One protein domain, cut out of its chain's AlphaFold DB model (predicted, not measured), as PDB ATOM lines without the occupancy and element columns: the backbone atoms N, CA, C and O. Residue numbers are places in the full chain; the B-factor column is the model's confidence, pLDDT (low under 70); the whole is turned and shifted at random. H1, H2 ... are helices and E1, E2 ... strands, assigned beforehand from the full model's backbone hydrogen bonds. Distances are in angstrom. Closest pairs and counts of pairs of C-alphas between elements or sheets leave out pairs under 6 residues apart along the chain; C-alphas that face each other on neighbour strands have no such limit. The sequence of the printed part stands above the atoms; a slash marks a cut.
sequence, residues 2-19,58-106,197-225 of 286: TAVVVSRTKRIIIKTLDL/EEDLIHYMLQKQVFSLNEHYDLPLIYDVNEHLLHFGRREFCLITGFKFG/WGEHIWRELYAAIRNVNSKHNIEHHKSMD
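This is residues 2 to 19, 58 to 106 and 197 to 225 of the 286 residues of the protein "Phospholipase-like, Aminotransferase-like mobile domain protein" of Artemisia annua (UniProt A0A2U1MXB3). A small body of four short helices, in which H1 crosses both H2 and H3 and H4 crosses H3, has a strand hairpin, E1 and E2, along one side, and most of a fifth helix sticks out as an arm: residues 215 to 225, of which 215 to 224 belong to H5. H1 meets H3 with one part and H2 with another, H4 packs on H3, and a long link, residues 68 to 80, loops from H2 to the hairpin. The printed part has 96 residues with five named helices and two named strands, in the order H1 H2 E1 E2 H3 H4 H5; the sheet, E1 - E2, is antiparallel and the class is mostly helix. The whole is compact, with a radius of gyration of the C-alphas of 13.9 A, yet elongated, spanning 45 by 30 by 24 A.

H1, residues 2 to 16, begins with C-alpha 2 at (-7.891, 52.223, -12.726) and is 20.8 A long. H2 is residues 59 to 67, 12.4 A. E1, residues 81 to 85, begins with C-alpha 81 at (-10.736, 50.823, -30.443) and is 12.6 A long; E2, residues 88 to 92, is 12.8 A. H3 is residues 94 to 101, 10.3 A, and H4 residues 197 to 209, 18.0 A. H5, residues 212 to 224, is 18.4 A long and ends with C-alpha 224 at (-24.373, 33.747, -49.544).

H1 touches H2 with residues 12 to 16 alone, about perpendicular at 87 degrees; the closest C-alphas, of Ile 12 and Ile 62, are 6.4 A apart. With residues 6 to 10 alone H1 touches H3, about perpendicular at 90 degrees; the closest C-alphas, of Val 6 and Ile 100, are 5.9 A apart. The closest C-alphas of H2 and E1, of Met 65 and Tyr 83, are 6.9 A apart. E1 and E2 form a hairpin, antiparallel at 153 degrees; N 83 and O 90, at 2.9 A, and N 90 and O 83, at 2.8 A, are within hydrogen-bond range. H1 and E2 are only just apart, closest 8.3 A. H4 touches H3 with residues 198 to 202 alone, opposite ways at a steep tilt of 69 degrees, only just short of perpendicular; the closest C-alphas, of Cys 98 and Gly 198, are 6.3 A apart. H5 and H2 only just touch, only at their ends, with 3 pairs of C-alphas within 8 A; the closest, of Gln 67 and Asn 213, are 6.5 A apart. Every O i to N i+4 pair is within hydrogen-bond range in H2, H3, H4 and H5; in H1 10 of 11 are.

The C-alphas of Ala 3 and Asp 225, the two farthest apart, are 47.0 A apart. Residues 20 to 57 are not printed, a gap of 12.0 A between C-alphas 19 and 58; residues 107 to 196 are not printed, a gap of 8.4 A between C-alphas 106 and 197. Of the links that are printed whole, H2 to E1 is long, with 13 residues. The model's confidence is low, with pLDDT under 70, in residues 2 to 19, 58 to 60 and 213 to 225; the mean pLDDT of the printed part is 71.7.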
ATOM      1  N   THR A   2      -9.088  52.554 -11.921       24.19
ATOM      2  CA  THR A   2      -7.891  52.223 -12.726       24.19
ATOM      3  C   THR A   2      -7.394  50.772 -12.598       24.19
ATOM      4  O   THR A   2      -7.060  50.159 -13.604       24.19
ATOM      5  N   ALA A   3      -7.413  50.166 -11.405       22.94
ATOM      6  CA  ALA A   3      -6.922  48.789 -11.205       22.94
ATOM      7  C   ALA A   3      -7.833  47.700 -11.816       22.94
ATOM      8  O   ALA A   3      -7.357  46.678 -12.307       22.94
ATOM      9  N   VAL A   4      -9.149  47.938 -11.830       25.00
ATOM     10  CA  VAL A   4     -10.142  47.010 -12.401       25.00
ATOM     11  C   VAL A   4     -10.091  47.037 -13.928       25.00
ATOM     12  O   VAL A   4     -10.169  45.985 -14.555       25.00
ATOM     13  N   VAL A   5      -9.885  48.216 -14.524       27.69
ATOM     14  CA  VAL A   5      -9.683  48.368 -15.973       27.69
ATOM     15  C   VAL A   5      -8.374  47.699 -16.401       27.69
ATOM     16  O   VAL A   5      -8.389  46.891 -17.316       27.69
ATOM     17  N   VAL A   6      -7.268  47.897 -15.674       28.75
ATOM     18  CA  VAL A   6      -5.982  47.234 -15.978       28.75
ATOM     19  C   VAL A   6      -6.080  45.703 -15.891       28.75
ATOM     20  O   VAL A   6      -5.581  45.009 -16.773       28.75
ATOM     21  N   SER A   7      -6.776  45.154 -14.886       28.03
ATOM     22  CA  SER A   7      -6.997  43.701 -14.762       28.03
ATOM     23  C   SER A   7      -7.903  43.134 -15.864       28.03
ATOM     24  O   SER A   7      -7.707  41.999 -16.299       28.03
ATOM     25  N   ARG A   8      -8.893  43.901 -16.334       33.59
ATOM     26  CA  ARG A   8      -9.831  43.474 -17.386       33.59
ATOM     27  C   ARG A   8      -9.238  43.616 -18.785       33.59
ATOM     28  O   ARG A   8      -9.457  42.755 -19.625       33.59
ATOM     29  N   THR A   9      -8.412  44.623 -19.021       36.06
ATOM     30  CA  THR A   9      -7.784  44.825 -20.325       36.06
ATOM     31  C   THR A   9      -6.522  43.961 -20.504       36.06
ATOM     32  O   THR A   9      -6.243  43.538 -21.622       36.06
ATOM     33  N   LYS A  10      -5.848  43.549 -19.410       36.59
ATOM     34  CA  LYS A  10      -4.901  42.406 -19.424       36.59
ATOM     35  C   LYS A  10      -5.567  41.131 -19.946       36.59
ATOM     36  O   LYS A  10      -4.992  40.454 -20.790       36.59
ATOM     37  N   ARG A  11      -6.801  40.848 -19.506       41.66
ATOM     38  CA  ARG A  11      -7.587  39.692 -19.977       41.66
ATOM     39  C   ARG A  11      -7.967  39.799 -21.454       41.66
ATOM     40  O   ARG A  11      -7.951  38.791 -22.144       41.66
ATOM     41  N   ILE A  12      -8.278  40.999 -21.947       39.88
ATOM     42  CA  ILE A  12      -8.637  41.209 -23.359       39.88
ATOM     43  C   ILE A  12      -7.420  41.036 -24.274       39.88
ATOM     44  O   ILE A  12      -7.557  40.397 -25.309       39.88
ATOM     45  N   ILE A  13      -6.234  41.535 -23.904       48.88
ATOM     46  CA  ILE A  13      -5.013  41.362 -24.715       48.88
ATOM     47  C   ILE A  13      -4.593  39.890 -24.754       48.88
ATOM     48  O   ILE A  13      -4.398  39.361 -25.842       48.88
ATOM     49  N   ILE A  14      -4.541  39.216 -23.597       49.56
ATOM     50  CA  ILE A  14      -4.153  37.795 -23.510       49.56
ATOM     51  C   ILE A  14      -5.087  36.913 -24.339       49.56
ATOM     52  O   ILE A  14      -4.624  35.978 -24.975       49.56
ATOM     53  N   LYS A  15      -6.387  37.228 -24.375       47.44
ATOM     54  CA  LYS A  15      -7.355  36.384 -25.077       47.44
ATOM     55  C   LYS A  15      -7.725  36.821 -26.485       47.44
ATOM     56  O   LYS A  15      -8.228  36.025 -27.263       47.44
ATOM     57  N   THR A  16      -7.445  38.063 -26.859       42.53
ATOM     58  CA  THR A  16      -7.474  38.434 -28.276       42.53
ATOM     59  C   THR A  16      -6.443  37.625 -29.066       42.53
ATOM     60  O   THR A  16      -6.678  37.262 -30.213       42.53
ATOM     61  N   LEU A  17      -5.336  37.287 -28.410       43.25
ATOM     62  CA  LEU A  17      -4.308  36.388 -28.922       43.25
ATOM     63  C   LEU A  17      -4.746  34.909 -28.879       43.25
ATOM     64  O   LEU A  17      -4.126  34.073 -29.521       43.25
ATOM     65  N   ASP A  18      -5.860  34.616 -28.203       39.94
ATOM     66  CA  ASP A  18      -6.466  33.288 -28.003       39.94
ATOM     67  C   ASP A  18      -7.712  33.072 -28.896       39.94
ATOM     68  O   ASP A  18      -8.249  31.973 -28.983       39.94
ATOM     69  N   LEU A  19      -8.160  34.095 -29.640       39.66
ATOM     70  CA  LEU A  19      -9.259  33.964 -30.609       39.66
ATOM     71  C   LEU A  19      -8.868  33.213 -31.889       39.66
ATOM     72  O   LEU A  19      -9.724  33.040 -32.757       39.66
ATOM     73  N   GLU A  58     -13.041  33.226 -19.199       60.91
ATOM     74  CA  GLU A  58     -14.323  33.779 -19.681       60.91
ATOM     75  C   GLU A  58     -14.256  34.126 -21.190       60.91
ATOM     76  O   GLU A  58     -13.996  35.277 -21.553       60.91
ATOM     77  N   GLU A  59     -14.370  33.131 -22.074       59.75
ATOM     78  CA  GLU A  59     -14.445  33.310 -23.542       59.75
ATOM     79  C   GLU A  59     -15.629  34.206 -23.941       59.75
ATOM     80  O   GLU A  59     -15.491  35.113 -24.769       59.75
ATOM     81  N   ASP A  60     -16.755  34.034 -23.244       68.06
ATOM     82  CA  ASP A  60     -17.980  34.813 -23.422       68.06
ATOM     83  C   ASP A  60     -17.744  36.317 -23.278       68.06
ATOM     84  O   ASP A  60     -18.310  37.113 -24.026       68.06
ATOM     85  N   LEU A  61     -16.867  36.726 -22.354       72.62
ATOM     86  CA  LEU A  61     -16.568  38.137 -22.140       72.62
ATOM     87  C   LEU A  61     -15.847  38.746 -23.346       72.62
ATOM     88  O   LEU A  61     -16.127  39.886 -23.705       72.62
ATOM     89  N   ILE A  62     -14.929  38.017 -23.986       71.50
ATOM     90  CA  ILE A  62     -14.217  38.528 -25.168       71.50
ATOM     91  C   ILE A  62     -15.188  38.633 -26.328       71.50
ATOM     92  O   ILE A  62     -15.218  39.656 -27.005       71.50
ATOM     93  N   HIS A  63     -15.970  37.575 -26.552       71.12
ATOM     94  CA  HIS A  63     -16.933  37.541 -27.636       71.12
ATOM     95  C   HIS A  63     -17.932  38.688 -27.477       71.12
ATOM     96  O   HIS A  63     -18.151  39.456 -28.412       71.12
ATOM     97  N   TYR A  64     -18.429  38.889 -26.256       79.94
ATOM     98  CA  TYR A  64     -19.259  40.027 -25.894       79.94
ATOM     99  C   TYR A  64     -18.556  41.369 -26.153       79.94
ATOM    100  O   TYR A  64     -19.126  42.245 -26.798       79.94
ATOM    101  N   MET A  65     -17.305  41.540 -25.714       81.56
ATOM    102  CA  MET A  65     -16.541  42.767 -25.970       81.56
ATOM    103  C   MET A  65     -16.380  43.022 -27.471       81.56
ATOM    104  O   MET A  65     -16.652  44.126 -27.928       81.56
ATOM    105  N   LEU A  66     -16.006  42.017 -28.266       81.00
ATOM    106  CA  LEU A  66     -15.884  42.163 -29.713       81.00
ATOM    107  C   LEU A  66     -17.214  42.531 -30.360       81.00
ATOM    108  O   LEU A  66     -17.231  43.446 -31.178       81.00
ATOM    109  N   GLN A  67     -18.325  41.899 -29.964       80.81
ATOM    110  CA  GLN A  67     -19.682  42.251 -30.405       80.81
ATOM    111  C   GLN A  67     -20.022  43.728 -30.174       80.81
ATOM    112  O   GLN A  67     -20.707  44.345 -30.988       80.81
ATOM    113  N   LYS A  68     -19.516  44.298 -29.081       85.62
ATOM    114  CA  LYS A  68     -19.729  45.692 -28.688       85.62
ATOM    115  C   LYS A  68     -18.756  46.688 -29.314       85.62
ATOM    116  O   LYS A  68     -18.847  47.879 -29.022       85.62
ATOM    117  N   GLN A  69     -17.828  46.245 -30.161       86.94
ATOM    118  CA  GLN A  69     -16.913  47.161 -30.830       86.94
ATOM    119  C   GLN A  69     -17.674  48.086 -31.789       86.94
ATOM    120  O   GLN A  69     -18.388  47.637 -32.688       86.94
ATOM    121  N   VAL A  70     -17.479  49.390 -31.615       89.06
ATOM    122  CA  VAL A  70     -18.015  50.419 -32.501       89.06
ATOM    123  C   VAL A  70     -17.210  50.415 -33.795       89.06
ATOM    124  O   VAL A  70     -15.978  50.487 -33.786       89.06
ATOM    125  N   PHE A  71     -17.914  50.334 -34.921       87.62
ATOM    126  CA  PHE A  71     -17.291  50.330 -36.237       87.62
ATOM    127  C   PHE A  71     -16.552  51.646 -36.508       87.62
ATOM    128  O   PHE A  71     -17.109  52.730 -36.337       87.62
ATOM    129  N   SER A  72     -15.313  51.548 -36.992       83.06
ATOM    130  CA  SER A  72     -14.509  52.706 -37.393       83.06
ATOM    131  C   SER A  72     -13.996  52.559 -38.820       83.06
ATOM    132  O   SER A  72     -13.316  51.583 -39.152       83.06
ATOM    133  N   LEU A  73     -14.284  53.553 -39.662       79.25
ATOM    134  CA  LEU A  73     -13.769  53.631 -41.035       79.25
ATOM    135  C   LEU A  73     -12.286  54.014 -41.076       79.25
ATOM    136  O   LEU A  73     -11.561  53.541 -41.949       79.25
ATOM    137  N   ASN A  74     -11.828  54.836 -40.128       79.75
ATOM    138  CA  ASN A  74     -10.462  55.343 -40.120       79.75
ATOM    139  C   ASN A  74      -9.496  54.287 -39.584       79.75
ATOM    140  O   ASN A  74      -9.564  53.866 -38.426       79.75
ATOM    141  N   GLU A  75      -8.559  53.886 -40.435       79.25
ATOM    142  CA  GLU A  75      -7.483  52.978 -40.076       79.25
ATOM    143  C   GLU A  75      -6.235  53.772 -39.715       79.25
ATOM    144  O   GLU A  75      -5.471  54.207 -40.573       79.25
ATOM    145  N   HIS A  76      -6.042  53.984 -38.417       85.94
ATOM    146  CA  HIS A  76      -4.816  54.565 -37.903       85.94
ATOM    147  C   HIS A  76      -4.499  53.948 -36.548       85.94
ATOM    148  O   HIS A  76      -5.357  53.933 -35.670       85.94
ATOM    149  N   TYR A  77      -3.271  53.465 -36.357       85.25
ATOM    150  CA  TYR A  77      -2.871  52.778 -35.122       85.25
ATOM    151  C   TYR A  77      -2.916  53.670 -33.874       85.25
ATOM    152  O   TYR A  77      -2.892  53.157 -32.760       85.25
ATOM    153  N   ASP A  78      -2.990  54.990 -34.052       88.00
ATOM    154  CA  ASP A  78      -3.143  55.948 -32.949       88.00
ATOM    155  C   ASP A  78      -4.600  56.155 -32.525       88.00
ATOM    156  O   ASP A  78      -4.850  56.741 -31.472       88.00
ATOM    157  N   LEU A  79      -5.562  55.678 -33.319       89.94
ATOM    158  CA  LEU A  79      -6.967  55.736 -32.946       89.94
ATOM    159  C   LEU A  79      -7.294  54.583 -31.990       89.94
ATOM    160  O   LEU A  79      -6.882  53.445 -32.228       89.94
ATOM    161  N   PRO A  80      -8.028  54.851 -30.899       90.94
ATOM    162  CA  PRO A  80      -8.454  53.798 -29.998       90.94
ATOM    163  C   PRO A  80      -9.539  52.943 -30.652       90.94
ATOM    164  O   PRO A  80     -10.380  53.429 -31.411       90.94
ATOM    165  N   LEU A  81      -9.566  51.670 -30.279       89.31
ATOM    166  CA  LEU A  81     -10.736  50.823 -30.443       89.31
ATOM    167  C   LEU A  81     -11.782  51.267 -29.420       89.31
ATOM    168  O   LEU A  81     -11.471  51.414 -28.235       89.31
ATOM    169  N   ILE A  82     -13.006  51.502 -29.883       90.62
ATOM    170  CA  ILE A  82     -14.111  51.960 -29.041       90.62
ATOM    171  C   ILE A  82     -15.088  50.803 -28.864       90.62
ATOM    172  O   ILE A  82     -15.448  50.144 -29.838       90.62
ATOM    173  N   TYR A  83     -15.519  50.565 -27.630       89.06
ATOM    174  CA  TYR A  83     -16.484  49.528 -27.277       89.06
ATOM    175  C   TYR A  83     -17.662  50.146 -26.525       89.06
ATOM    176  O   TYR A  83     -17.441  50.862 -25.552       89.06
ATOM    177  N   ASP A  84     -18.891  49.859 -26.949       89.94
ATOM    178  CA  ASP A  84     -20.119  50.294 -26.274       89.94
ATOM    179  C   ASP A  84     -20.648  49.187 -25.354       89.94
ATOM    180  O   ASP A  84     -21.335  48.252 -25.776       89.94
ATOM    181  N   VAL A  85     -20.291  49.274 -24.077       87.19
ATOM    182  CA  VAL A  85     -20.652  48.279 -23.069       87.19
ATOM    183  C   VAL A  85     -21.654  48.887 -22.105       87.19
ATOM    184  O   VAL A  85     -21.291  49.696 -21.255       87.19
ATOM    185  N   ASN A  86     -22.913  48.454 -22.201       86.81
ATOM    186  CA  ASN A  86     -24.010  48.935 -21.357       86.81
ATOM    187  C   ASN A  86     -24.074  50.473 -21.313       86.81
ATOM    188  O   ASN A  86     -24.062  51.044 -20.225       86.81
ATOM    189  N   GLU A  87     -24.065  51.126 -22.483       87.00
ATOM    190  CA  GLU A  87     -24.127  52.592 -22.648       87.00
ATOM    191  C   GLU A  87     -22.862  53.342 -22.196       87.00
ATOM    192  O   GLU A  87     -22.837  54.572 -22.137       87.00
ATOM    193  N   HIS A  88     -21.782  52.616 -21.899       88.19
ATOM    194  CA  HIS A  88     -20.487  53.194 -21.567       88.19
ATOM    195  C   HIS A  88     -19.491  52.947 -22.694       88.19
ATOM    196  O   HIS A  88     -19.195  51.802 -23.046       88.19
ATOM    197  N   LEU A  89     -18.911  54.033 -23.206       89.19
ATOM    198  CA  LEU A  89     -17.851  53.965 -24.203       89.19
ATOM    199  C   LEU A  89     -16.506  53.681 -23.533       89.19
ATOM    200  O   LEU A  89     -15.967  54.500 -22.787       89.19
ATOM    201  N   LEU A  90     -15.947  52.513 -23.826       90.00
ATOM    202  CA  LEU A  90     -14.610  52.116 -23.410       90.00
ATOM    203  C   LEU A  90     -13.633  52.344 -24.556       90.00
ATOM    204  O   LEU A  90     -13.847  51.878 -25.672       90.00
ATOM    205  N   HIS A  91     -12.546  53.047 -24.258       89.06
ATOM    206  CA  HIS A  91     -11.486  53.339 -25.210       89.06
ATOM    207  C   HIS A  91     -10.296  52.437 -24.914       89.06
ATOM    208  O   HIS A  91      -9.817  52.376 -23.782       89.06
ATOM    209  N   PHE A  92      -9.817  51.749 -25.940       88.38
ATOM    210  CA  PHE A  92      -8.641  50.908 -25.856       88.38
ATOM    211  C   PHE A  92      -7.699  51.237 -27.009       88.38
ATOM    212  O   PHE A  92      -7.932  50.843 -28.149       88.38
ATOM    213  N   GLY A  93      -6.656  52.009 -26.715       90.12
ATOM    214  CA  GLY A  93      -5.640  52.416 -27.673       90.12
ATOM    215  C   GLY A  93      -4.226  52.060 -27.223       90.12
ATOM    216  O   GLY A  93      -4.000  51.353 -26.237       90.12
ATOM    217  N   ARG A  94      -3.248  52.629 -27.936       91.62
ATOM    218  CA  ARG A  94      -1.806  52.481 -27.662       91.62
ATOM    219  C   ARG A  94      -1.446  52.739 -26.205       91.62
ATOM    220  O   ARG A  94      -0.635  52.021 -25.627       91.62
ATOM    221  N   ARG A  95      -2.031  53.784 -25.612       89.38
ATOM    222  CA  ARG A  95      -1.727  54.199 -24.241       89.38
ATOM    223  C   ARG A  95      -2.182  53.149 -23.238       89.38
ATOM    224  O   ARG A  95      -1.401  52.773 -22.369       89.38
ATOM    225  N   GLU A  96      -3.416  52.673 -23.364       86.94
ATOM    226  CA  GLU A  96      -3.947  51.618 -22.507       86.94
ATOM    227  C   GLU A  96      -3.116  50.347 -22.676       86.94
ATOM    228  O   GLU A  96      -2.673  49.782 -21.679       86.94
ATOM    229  N   PHE A  97      -2.817  49.953 -23.919       86.12
ATOM    230  CA  PHE A  97      -1.964  48.802 -24.204       86.12
ATOM    231  C   PHE A  97      -0.585  48.925 -23.541       86.12
ATOM    232  O   PHE A  97      -0.146  47.999 -22.864       86.12
ATOM    233  N   CYS A  98       0.083  50.074 -23.658       87.12
ATOM    234  CA  CYS A  98       1.365  50.340 -23.002       87.12
ATOM    235  C   CYS A  98       1.272  50.196 -21.475       87.12
ATOM    236  O   CYS A  98       2.071  49.488 -20.869       87.12
ATOM    237  N   LEU A  99       0.252  50.797 -20.850       82.19
ATOM    238  CA  LEU A  99       0.045  50.725 -19.397       82.19
ATOM    239  C   LEU A  99      -0.198  49.298 -18.903       82.19
ATOM    240  O   LEU A  99       0.201  48.934 -17.799       82.19
ATOM    241  N   ILE A 100      -0.884  48.498 -19.708       77.12
ATOM    242  CA  ILE A 100      -1.214  47.119 -19.380       77.12
ATOM    243  C   ILE A 100      -0.003  46.212 -19.544       77.12
ATOM    244  O   ILE A 100       0.274  45.390 -18.669       77.12
ATOM    245  N   THR A 101       0.669  46.338 -20.684       77.31
ATOM    246  CA  THR A 101       1.718  45.407 -21.094       77.31
ATOM    247  C   THR A 101       3.080  45.747 -20.519       77.31
ATOM    248  O   THR A 101       3.918  44.860 -20.381       77.31
ATOM    249  N   GLY A 102       3.309  47.018 -20.191       84.31
ATOM    250  CA  GLY A 102       4.618  47.531 -19.804       84.31
ATOM    251  C   GLY A 102       5.631  47.561 -20.953       84.31
ATOM    252  O   GLY A 102       6.791  47.896 -20.721       84.31
ATOM    253  N   PHE A 103       5.235  47.218 -22.184       88.62
ATOM    254  CA  PHE A 103       6.158  47.196 -23.309       88.62
ATOM    255  C   PHE A 103       6.499  48.596 -23.810       88.62
ATOM    256  O   PHE A 103       5.668  49.505 -23.831       88.62
ATOM    257  N   LYS A 104       7.741  48.748 -24.278       90.69
ATOM    258  CA  LYS A 104       8.236  49.992 -24.868       90.69
ATOM    259  C   LYS A 104       7.545  50.261 -26.204       90.69
ATOM    260  O   LYS A 104       7.412  49.367 -27.038       90.69
ATOM    261  N   PHE A 105       7.165  51.514 -26.416       93.94
ATOM    262  CA  PHE A 105       6.671  52.031 -27.690       93.94
ATOM    263  C   PHE A 105       7.753  52.885 -28.350       93.94
ATOM    264  O   PHE A 105       8.548  53.526 -27.665       93.94
ATOM    265  N   GLY A 106       7.786  52.906 -29.680       93.62
ATOM    266  CA  GLY A 106       8.808  53.627 -30.431       93.62
ATOM    267  C   GLY A 106       8.773  53.303 -31.919       93.62
ATOM    268  O   GLY A 106       7.813  52.718 -32.415       93.62
ATOM    269  N   TRP A 197       8.677  46.543 -28.672       94.56
ATOM    270  CA  TRP A 197       7.701  45.450 -28.775       94.56
ATOM    271  C   TRP A 197       6.261  45.920 -28.608       94.56
ATOM    272  O   TRP A 197       5.371  45.398 -29.270       94.56
ATOM    273  N   GLY A 198       6.036  46.945 -27.785       93.06
ATOM    274  CA  GLY A 198       4.712  47.504 -27.557       93.06
ATOM    275  C   GLY A 198       4.109  48.066 -28.838       93.06
ATOM    276  O   GLY A 198       2.947  47.801 -29.125       93.06
ATOM    277  N   GLU A 199       4.915  48.751 -29.653       95.06
ATOM    278  CA  GLU A 199       4.466  49.258 -30.951       95.06
ATOM    279  C   GLU A 199       4.205  48.126 -31.944       95.06
ATOM    280  O   GLU A 199       3.199  48.144 -32.651       95.06
ATOM    281  N   HIS A 200       5.117  47.155 -32.019       93.56
ATOM    282  CA  HIS A 200       5.007  46.058 -32.975       93.56
ATOM    283  C   HIS A 200       3.773  45.191 -32.691       93.56
ATOM    284  O   HIS A 200       2.930  45.031 -33.570       93.56
ATOM    285  N   ILE A 201       3.620  44.731 -31.447       90.12
ATOM    286  CA  ILE A 201       2.501  43.884 -31.020       90.12
ATOM    287  C   ILE A 201       1.177  44.648 -31.124       90.12
ATOM    288  O   ILE A 201       0.184  44.095 -31.591       90.12
ATOM    289  N   TRP A 202       1.146  45.933 -30.748       91.94
ATOM    290  CA  TRP A 202      -0.068  46.744 -30.860       91.94
ATOM    291  C   TRP A 202      -0.595  46.817 -32.295       91.94
ATOM    292  O   TRP A 202      -1.801  46.712 -32.508       91.94
ATOM    293  N   ARG A 203       0.284  46.997 -33.286       91.56
ATOM    294  CA  ARG A 203      -0.120  47.107 -34.695       91.56
ATOM    295  C   ARG A 203      -0.764  45.827 -35.209       91.56
ATOM    296  O   ARG A 203      -1.795  45.899 -35.877       91.56
ATOM    297  N   GLU A 204      -0.177  44.686 -34.869       86.00
ATOM    298  CA  GLU A 204      -0.684  43.364 -35.245       86.00
ATOM    299  C   GLU A 204      -2.020  43.085 -34.552       86.00
ATOM    300  O   GLU A 204      -3.010  42.767 -35.212       86.00
ATOM    301  N   LEU A 205      -2.085  43.332 -33.240       82.88
ATOM    302  CA  LEU A 205      -3.305  43.216 -32.448       82.88
ATOM    303  C   LEU A 205      -4.437  44.069 -33.031       82.88
ATOM    304  O   LEU A 205      -5.532  43.570 -33.283       82.88
ATOM    305  N   TYR A 206      -4.172  45.356 -33.263       87.12
ATOM    306  CA  TYR A 206      -5.145  46.312 -33.785       87.12
ATOM    307  C   TYR A 206      -5.681  45.875 -35.153       87.12
ATOM    308  O   TYR A 206      -6.891  45.909 -35.381       87.12
ATOM    309  N   ALA A 207      -4.802  45.426 -36.054       82.94
ATOM    310  CA  ALA A 207      -5.198  44.935 -37.372       82.94
ATOM    311  C   ALA A 207      -6.097  43.689 -37.281       82.94
ATOM    312  O   ALA A 207      -7.096  43.597 -38.009       82.94
ATOM    313  N   ALA A 208      -5.777  42.776 -36.358       78.19
ATOM    314  CA  ALA A 208      -6.532  41.552 -36.130       78.19
ATOM    315  C   ALA A 208      -7.950  41.835 -35.606       78.19
ATOM    316  O   ALA A 208      -8.916  41.314 -36.162       78.19
ATOM    317  N   ILE A 209      -8.105  42.707 -34.598       78.00
ATOM    318  CA  ILE A 209      -9.407  42.897 -33.928       78.00
ATOM    319  C   ILE A 209     -10.250  44.058 -34.397       78.00
ATOM    320  O   ILE A 209     -11.421  44.152 -34.018       78.00
ATOM    321  N   ARG A 210      -9.700  44.973 -35.188       82.06
ATOM    322  CA  ARG A 210     -10.510  46.067 -35.708       82.06
ATOM    323  C   ARG A 210     -11.606  45.509 -36.606       82.06
ATOM    324  O   ARG A 210     -11.336  44.794 -37.577       82.06
ATOM    325  N   ASN A 211     -12.831  45.938 -36.324       82.06
ATOM    326  CA  ASN A 211     -14.021  45.735 -37.133       82.06
ATOM    327  C   ASN A 211     -14.374  44.253 -37.366       82.06
ATOM    328  O   ASN A 211     -15.027  43.940 -38.365       82.06
ATOM    329  N   VAL A 212     -13.976  43.341 -36.468       71.50
ATOM    330  CA  VAL A 212     -14.113  41.879 -36.654       71.50
ATOM    331  C   VAL A 212     -15.538  41.460 -37.010       71.50
ATOM    332  O   VAL A 212     -15.713  40.737 -37.991       71.50
ATOM    333  N   ASN A 213     -16.565  41.963 -36.317       65.44
ATOM    334  CA  ASN A 213     -17.953  41.578 -36.626       65.44
ATOM    335  C   ASN A 213     -18.403  42.065 -38.001       65.44
ATOM    336  O   ASN A 213     -19.125  41.371 -38.707       65.44
ATOM    337  N   SER A 214     -17.980  43.266 -38.399       62.78
ATOM    338  CA  SER A 214     -18.334  43.789 -39.720       62.78
ATOM    339  C   SER A 214     -17.617  43.027 -40.838       62.78
ATOM    340  O   SER A 214     -18.227  42.769 -41.870       62.78
ATOM    341  N   LYS A 215     -16.368  42.589 -40.612       58.34
ATOM    342  CA  LYS A 215     -15.628  41.719 -41.538       58.34
ATOM    343  C   LYS A 215     -16.351  40.377 -41.714       58.34
ATOM    344  O   LYS A 215     -16.614  39.992 -42.847       58.34
ATOM    345  N   HIS A 216     -16.774  39.748 -40.612       55.31
ATOM    346  CA  HIS A 216     -17.531  38.489 -40.641       55.31
ATOM    347  C   HIS A 216     -18.880  38.631 -41.355       55.31
ATOM    348  O   HIS A 216     -19.219  37.793 -42.184       55.31
ATOM    349  N   ASN A 217     -19.627  39.711 -41.107       52.62
ATOM    350  CA  ASN A 217     -20.894  39.951 -41.800       52.62
ATOM    351  C   ASN A 217     -20.693  40.154 -43.310       52.62
ATOM    352  O   ASN A 217     -21.439  39.595 -44.108       52.62
ATOM    353  N   ILE A 218     -19.664  40.902 -43.728       57.84
ATOM    354  CA  ILE A 218     -19.348  41.108 -45.152       57.84
ATOM    355  C   ILE A 218     -18.946  39.791 -45.831       57.84
ATOM    356  O   ILE A 218     -19.368  39.534 -46.959       57.84
ATOM    357  N   GLU A 219     -18.128  38.962 -45.183       54.31
ATOM    358  CA  GLU A 219     -17.717  37.658 -45.717       54.31
ATOM    359  C   GLU A 219     -18.884  36.675 -45.795       54.31
ATOM    360  O   GLU A 219     -19.064  36.031 -46.828       54.31
ATOM    361  N   HIS A 220     -19.730  36.635 -44.763       50.50
ATOM    362  CA  HIS A 220     -20.953  35.843 -44.749       50.50
ATOM    363  C   HIS A 220     -21.888  36.251 -45.900       50.50
ATOM    364  O   HIS A 220     -22.279  35.403 -46.700       50.50
ATOM    365  N   HIS A 221     -22.148  37.550 -46.090       48.38
ATOM    366  CA  HIS A 221     -22.944  38.039 -47.223       48.38
ATOM    367  C   HIS A 221     -22.328  37.674 -48.583       48.38
ATOM    368  O   HIS A 221     -23.027  37.168 -49.455       48.38
ATOM    369  N   LYS A 222     -21.006  37.813 -48.751       53.31
ATOM    370  CA  LYS A 222     -20.311  37.402 -49.984       53.31
ATOM    371  C   LYS A 222     -20.350  35.893 -50.234       53.31
ATOM    372  O   LYS A 222     -20.289  35.480 -51.389       53.31
ATOM    373  N   SER A 223     -20.376  35.069 -49.185       55.12
ATOM    374  CA  SER A 223     -20.536  33.617 -49.326       55.12
ATOM    375  C   SER A 223     -21.963  33.223 -49.697       55.12
ATOM    376  O   SER A 223     -22.137  32.312 -50.498       55.12
ATOM    377  N   MET A 224     -22.965  33.956 -49.200       52.19
ATOM    378  CA  MET A 224     -24.373  33.747 -49.544       52.19
ATOM    379  C   MET A 224     -24.683  34.174 -50.983       52.19
ATOM    380  O   MET A 224     -25.391  33.462 -51.683       52.19
ATOM    381  N   ASP A 225     -24.088  35.269 -51.464       54.50
ATOM    382  CA  ASP A 225     -24.234  35.725 -52.859       54.50
ATOM    383  C   ASP A 225     -23.584  34.773 -53.883       54.50
ATOM    384  O   ASP A 225     -23.860  34.850 -55.080       54.50
TER     385      ASP A 225